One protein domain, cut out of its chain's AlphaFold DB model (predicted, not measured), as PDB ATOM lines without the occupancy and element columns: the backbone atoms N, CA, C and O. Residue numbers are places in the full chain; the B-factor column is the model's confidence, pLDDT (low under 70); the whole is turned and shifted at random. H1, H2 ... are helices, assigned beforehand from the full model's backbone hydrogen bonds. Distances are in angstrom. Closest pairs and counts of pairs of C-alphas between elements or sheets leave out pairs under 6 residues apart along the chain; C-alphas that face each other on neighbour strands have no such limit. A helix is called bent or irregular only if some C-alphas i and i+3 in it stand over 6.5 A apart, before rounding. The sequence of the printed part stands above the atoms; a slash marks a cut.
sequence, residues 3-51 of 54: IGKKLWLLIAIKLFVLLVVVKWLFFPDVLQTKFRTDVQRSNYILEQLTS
ATOM      1  N   ILE A   3      71.895  78.101  11.006       73.19
ATOM      2  CA  ILE A   3      73.184  78.599  10.510       73.19
ATOM      3  C   ILE A   3      73.564  79.949  11.150       73.19
ATOM      4  O   ILE A   3      74.700  80.114  11.583       73.19
ATOM      5  N   GLY A   4      72.611  80.881  11.297       82.75
ATOM      6  CA  GLY A   4      72.893  82.231  11.809       82.75
ATOM      7  C   GLY A   4      73.394  82.268  13.257       82.75
ATOM      8  O   GLY A   4      74.359  82.963  13.551       82.75
ATOM      9  N   LYS A   5      72.810  81.460  14.155       87.31
ATOM     10  CA  LYS A   5      73.237  81.406  15.567       87.31
ATOM     11  C   LYS A   5      74.663  80.869  15.719       87.31
ATOM     12  O   LYS A   5      75.429  81.397  16.516       87.31
ATOM     13  N   LYS A   6      75.030  79.850  14.933       89.81
ATOM     14  CA  LYS A   6      76.382  79.272  14.953       89.81
ATOM     15  C   LYS A   6      77.424  80.264  14.427       89.81
ATOM     16  O   LYS A   6      78.499  80.374  15.005       89.81
ATOM     17  N   LEU A   7      77.088  81.005  13.369       91.06
ATOM     18  CA  LEU A   7      77.965  82.036  12.819       91.06
ATOM     19  C   LEU A   7      78.163  83.194  13.806       91.06
ATOM     20  O   LEU A   7      79.289  83.635  14.017       91.06
ATOM     21  N   TRP A   8      77.088  83.631  14.461       93.12
ATOM     22  CA  TRP A   8      77.153  84.691  15.464       93.12
ATOM     23  C   TRP A   8      77.990  84.292  16.685       93.12
ATOM     24  O   TRP A   8      78.812  85.079  17.145       93.12
ATOM     25  N   LEU A   9      77.873  83.041  17.145       93.31
ATOM     26  CA  LEU A   9      78.735  82.500  18.199       93.31
ATOM     27  C   LEU A   9      80.219  82.536  17.795       93.31
ATOM     28  O   LEU A   9      81.064  82.935  18.591       93.31
ATOM     29  N   LEU A  10      80.535  82.171  16.549       93.94
ATOM     30  CA  LEU A  10      81.906  82.206  16.033       93.94
ATOM     31  C   LEU A  10      82.473  83.637  16.008       93.94
ATOM     32  O   LEU A  10      83.626  83.860  16.373       93.94
ATOM     33  N   ILE A  11      81.649  84.605  15.600       94.69
ATOM     34  CA  ILE A  11      81.995  86.032  15.579       94.69
ATOM     35  C   ILE A  11      82.227  86.553  17.000       94.69
ATOM     36  O   ILE A  11      83.236  87.215  17.238       94.69
ATOM     37  N   ALA A  12      81.350  86.215  17.949       95.50
ATOM     38  CA  ALA A  12      81.477  86.614  19.349       95.50
ATOM     39  C   ALA A  12      82.768  86.077  19.984       95.50
ATOM     40  O   ALA A  12      83.483  86.827  20.643       95.50
ATOM     41  N   ILE A  13      83.112  84.810  19.726       96.56
ATOM     42  CA  ILE A  13      84.378  84.219  20.184       96.56
ATOM     43  C   ILE A  13      85.565  84.989  19.602       96.56
ATOM     44  O   ILE A  13      86.490  85.342  20.327       96.56
ATOM     45  N   LYS A  14      85.541  85.291  18.301       94.44
ATOM     46  CA  LYS A  14      86.639  86.000  17.633       94.44
ATOM     47  C   LYS A  14      86.813  87.429  18.161       94.44
ATOM     48  O   LYS A  14      87.941  87.863  18.382       94.44
ATOM     49  N   LEU A  15      85.704  88.123  18.418       96.00
ATOM     50  CA  LEU A  15      85.679  89.433  19.078       96.00
ATOM     51  C   LEU A  15      86.237  89.362  20.501       96.00
ATOM     52  O   LEU A  15      87.066  90.187  20.870       96.00
ATOM     53  N   PHE A  16      85.831  88.361  21.280       96.44
ATOM     54  CA  PHE A  16      86.331  88.162  22.637       96.44
ATOM     55  C   PHE A  16      87.843  87.918  22.650       96.44
ATOM     56  O   PHE A  16      88.561  88.572  23.401       96.44
ATOM     57  N   VAL A  17      88.343  87.044  21.773       96.31
ATOM     58  CA  VAL A  17      89.785  86.784  21.636       96.31
ATOM     59  C   VAL A  17      90.538  88.063  21.270       96.31
ATOM     60  O   VAL A  17      91.563  88.355  21.882       96.31
ATOM     61  N   LEU A  18      90.021  88.866  20.334       93.94
ATOM     62  CA  LEU A  18      90.642  90.138  19.960       93.94
ATOM     63  C   LEU A  18      90.686  91.123  21.140       93.94
ATOM     64  O   LEU A  18      91.723  91.739  21.378       93.94
ATOM     65  N   LEU A  19      89.608  91.227  21.920       93.38
ATOM     66  CA  LEU A  19      89.569  92.068  23.120       93.38
ATOM     67  C   LEU A  19      90.547  91.593  24.199       93.38
ATOM     68  O   LEU A  19      91.218  92.419  24.814       93.38
ATOM     69  N   VAL A  20      90.658  90.282  24.417       93.19
ATOM     70  CA  VAL A  20      91.594  89.708  25.396       93.19
ATOM     71  C   VAL A  20      93.041  89.967  24.987       93.19
ATOM     72  O   VAL A  20      93.830  90.392  25.826       93.19
ATOM     73  N   VAL A  21      93.391  89.779  23.710       92.75
ATOM     74  CA  VAL A  21      94.751  90.034  23.204       92.75
ATOM     75  C   VAL A  21      95.115  91.514  23.314       92.75
ATOM     76  O   VAL A  21      96.190  91.838  23.816       92.75
ATOM     77  N   VAL A  22      94.217  92.420  22.910       90.62
ATOM     78  CA  VAL A  22      94.428  93.870  23.061       90.62
ATOM     79  C   VAL A  22      94.571  94.237  24.537       90.62
ATOM     80  O   VAL A  22      95.492  94.964  24.899       90.62
ATOM     81  N   LYS A  23      93.718  93.699  25.415       86.88
ATOM     82  CA  LYS A  23      93.828  93.948  26.856       86.88
ATOM     83  C   LYS A  23      95.166  93.465  27.409       86.88
ATOM     84  O   LYS A  23      95.802  94.203  28.145       86.88
ATOM     85  N   TRP A  24      95.604  92.266  27.041       86.19
ATOM     86  CA  TRP A  24      96.871  91.709  27.511       86.19
ATOM     87  C   TRP A  24      98.078  92.526  27.032       86.19
ATOM     88  O   TRP A  24      99.013  92.747  27.796       86.19
ATOM     89  N   LEU A  25      98.056  92.991  25.779       85.19
ATOM     90  CA  LEU A  25      99.164  93.742  25.185       85.19
ATOM     91  C   LEU A  25      99.238  95.193  25.686       85.19
ATOM     92  O   LEU A  25     100.325  95.679  25.984       85.19
ATOM     93  N   PHE A  26      98.101  95.887  25.767       80.12
ATOM     94  CA  PHE A  26      98.047  97.315  26.113       80.12
ATOM     95  C   PHE A  26      97.872  97.577  27.612       80.12
ATOM     96  O   PHE A  26      98.181  98.670  28.079       80.12
ATOM     97  N   PHE A  27      97.401  96.585  28.368       78.50
ATOM     98  CA  PHE A  27      97.212  96.675  29.814       78.50
ATOM     99  C   PHE A  27      97.894  95.495  30.516       78.50
ATOM    100  O   PHE A  27      97.208  94.682  31.147       78.50
ATOM    101  N   PRO A  28      99.238  95.385  30.445       71.81
ATOM    102  CA  PRO A  28      99.958  94.550  31.397       71.81
ATOM    103  C   PRO A  28      99.600  95.010  32.817       71.81
ATOM    104  O   PRO A  28      99.160  96.145  33.004       71.81
ATOM    105  N   ASP A  29      99.749  94.141  33.814       71.81
ATOM    106  CA  ASP A  29      99.315  94.389  35.196       71.81
ATOM    107  C   ASP A  29     100.195  95.436  35.922       71.81
ATOM    108  O   ASP A  29     100.877  95.172  36.915       71.81
ATOM    109  N   VAL A  30     100.233  96.653  35.373       63.25
ATOM    110  CA  VAL A  30     101.033  97.807  35.806       63.25
ATOM    111  C   VAL A  30     100.600  98.310  37.177       63.25
ATOM    112  O   VAL A  30     101.382  98.915  37.904       63.25
ATOM    113  N   LEU A  31      99.347  98.035  37.538       62.22
ATOM    114  CA  LEU A  31      98.720  98.466  38.776       62.22
ATOM    115  C   LEU A  31      99.047  97.525  39.940       62.22
ATOM    116  O   LEU A  31      99.187  97.997  41.066       62.22
ATOM    117  N   GLN A  32      99.196  96.217  39.711       60.78
ATOM    118  CA  GLN A  32      99.526  95.286  40.795       60.78
ATOM    119  C   GLN A  32     101.029  95.080  40.997       60.78
ATOM    120  O   GLN A  32     101.452  94.789  42.112       60.78
ATOM    121  N   THR A  33     101.862  95.280  39.974       62.03
ATOM    122  CA  THR A  33     103.297  94.930  40.053       62.03
ATOM    123  C   THR A  33     104.165  95.874  40.891       62.03
ATOM    124  O   THR A  33     105.269  95.485  41.270       62.03
ATOM    125  N   LYS A  34     103.715  97.098  41.203       63.59
ATOM    126  CA  LYS A  34     104.539  98.099  41.917       63.59
ATOM    127  C   LYS A  34     104.030  98.521  43.298       63.59
ATOM    128  O   LYS A  34     104.750  99.231  43.995       63.59
ATOM    129  N   PHE A  35     102.848  98.074  43.729       71.81
ATOM    130  CA  PHE A  35     102.219  98.571  44.960       71.81
ATOM    131  C   PHE A  35     101.831  97.428  45.896       71.81
ATOM    132  O   PHE A  35     101.119  96.507  45.502       71.81
ATOM    133  N   ARG A  36     102.284  97.507  47.154       73.69
ATOM    134  CA  ARG A  36     102.007  96.502  48.198       73.69
ATOM    135  C   ARG A  36     100.610  96.619  48.812       73.69
ATOM    136  O   ARG A  36     100.127  95.650  49.383       73.69
ATOM    137  N   THR A  37      99.985  97.794  48.732       79.88
ATOM    138  CA  THR A  37      98.668  98.073  49.318       79.88
ATOM    139  C   THR A  37      97.793  98.846  48.335       79.88
ATOM    140  O   THR A  37      98.272  99.732  47.622       79.88
ATOM    141  N   ASP A  38      96.493  98.546  48.311       78.12
ATOM    142  CA  ASP A  38      95.525  99.242  47.450       78.12
ATOM    143  C   ASP A  38      95.435 100.747  47.749       78.12
ATOM    144  O   ASP A  38      95.222 101.545  46.839       78.12
ATOM    145  N   VAL A  39      95.694 101.152  49.000       82.56
ATOM    146  CA  VAL A  39      95.736 102.568  49.405       82.56
ATOM    147  C   VAL A  39      96.881 103.315  48.711       82.56
ATOM    148  O   VAL A  39      96.662 104.399  48.172       82.56
ATOM    149  N   GLN A  40      98.088 102.734  48.656       80.94
ATOM    150  CA  GLN A  40      99.210 103.343  47.924       80.94
ATOM    151  C   GLN A  40      98.912 103.449  46.429       80.94
ATOM    152  O   GLN A  40      99.209 104.471  45.815       80.94
ATOM    153  N   ARG A  41      98.291 102.413  45.856       82.75
ATOM    154  CA  ARG A  41      97.905 102.402  44.445       82.75
ATOM    155  C   ARG A  41      96.914 103.525  44.131       82.75
ATOM    156  O   ARG A  41      97.120 104.255  43.167       82.75
ATOM    157  N   SER A  42      95.865 103.682  44.940       84.06
ATOM    158  CA  SER A  42      94.844 104.714  44.717       84.06
ATOM    159  C   SER A  42      95.424 106.125  44.805       84.06
ATOM    160  O   SER A  42      95.107 106.957  43.960       84.06
ATOM    161  N   ASN A  43      96.300 106.384  45.782       86.00
ATOM    162  CA  ASN A  43      96.956 107.687  45.922       86.00
ATOM    163  C   ASN A  43      97.870 108.001  44.730       86.00
ATOM    164  O   ASN A  43      97.810 109.108  44.207       86.00
ATOM    165  N   TYR A  44      98.644 107.023  44.245       84.00
ATOM    166  CA  TYR A  44      99.502 107.200  43.069       84.00
ATOM    167  C   TYR A  44      98.702 107.524  41.797       84.00
ATOM    168  O   TYR A  44      99.081 108.400  41.025       84.00
ATOM    169  N   ILE A  45      97.565 106.853  41.581       83.62
ATOM    170  CA  ILE A  45      96.686 107.140  40.436       83.62
ATOM    171  C   ILE A  45      96.067 108.535  40.563       83.62
ATOM    172  O   ILE A  45      96.025 109.270  39.580       83.62
ATOM    173  N   LEU A  46      95.594 108.904  41.758       86.75
ATOM    174  CA  LEU A  46      95.018 110.226  42.013       86.75
ATOM    175  C   LEU A  46      96.027 111.341  41.731       86.75
ATOM    176  O   LEU A  46      95.674 112.326  41.088       86.75
ATOM    177  N   GLU A  47      97.279 111.161  42.146       86.06
ATOM    178  CA  GLU A  47      98.363 112.098  41.857       86.06
ATOM    179  C   GLU A  47      98.611 112.208  40.343       86.06
ATOM    180  O   GLU A  47      98.598 113.306  39.804       86.06
ATOM    181  N   GLN A  48      98.704 111.089  39.617       83.06
ATOM    182  CA  GLN A  48      98.885 111.099  38.154       83.06
ATOM    183  C   GLN A  48      97.714 111.727  37.374       83.06
ATOM    184  O   GLN A  48      97.933 112.266  36.291       83.06
ATOM    185  N   LEU A  49      96.480 111.640  37.882       85.62
ATOM    186  CA  LEU A  49      95.290 112.222  37.240       85.62
ATOM    187  C   LEU A  49      95.085 113.704  37.578       85.62
ATOM    188  O   LEU A  49      94.453 114.419  36.802       85.62
ATOM    189  N   THR A  50      95.574 114.147  38.739       88.06
ATOM    190  CA  THR A  50      95.353 115.510  39.254       88.06
ATOM    191  C   THR A  50      96.561 116.415  39.029       88.06
ATOM    192  O   THR A  50      96.407 117.634  38.994       88.06
ATOM    193  N   SER A  51      97.758 115.851  38.844       78.31
ATOM    194  CA  SER A  51      98.944 116.617  38.474       78.31
ATOM    195  C   SER A  51      98.847 117.066  37.013       78.31
ATOM    196  O   SER A  51      98.799 116.220  36.116       78.31
TER     197      SER A  51
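Overview. This is residues 3 to 51 of the 54 residues of an uncharacterized protein of hydrothermal vent metagenome (UniProt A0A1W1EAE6). One long helix, H1, reaches out as a straight arm; a long link joins it to a shorter helix, H2, set crosswise beyond its far end, roughly an L with the link at the corner. The two helices do not pack on each other, and H1 makes most of the length. The printed part has 49 residues with two named helices, H1 then H2, and no named strand; its class is all helix. It is extended, with a radius of gyration of the C-alphas of 17.9 A and spans of 52 by 21 by 16 A.

Arrangement. Begin at Ile 3, where H1, residues 3 to 26, sets out. Residues 3 to 30, of which 3 to 26 belong to H1, stand free. Next comes H2, residues 38 to 50, which is apart from H1: no C-alpha of the one is within 8 A of the other. Residues 46 to 51, of which 46 to 50 belong to H2, also stand free. Look at the backbone O and N atoms of H1 and H2: every O i to N i+4 pair inside them is within hydrogen-bond range.

Along the chain. Find C-alpha 3 at (73.184, 78.599, 10.510); from there H1 runs 34.8 A to C-alpha 26 at (98.047, 97.315, 26.113). H2 begins at C-alpha 38, at (95.525, 99.242, 47.450), and runs 18.2 A to C-alpha 50 at (95.353, 115.510, 39.254). Neither helix is bent.

Size, cuts and confidence. The two C-alphas farthest apart are those of Ile 3 and Ser 51, 53.8 A. The printed part has no cut. Between H1 and H2 look for a long link of 11 residues. The mean pLDDT of the printed part is 83.8, and the model's confidence is low, under 70, at residues 30 to 34.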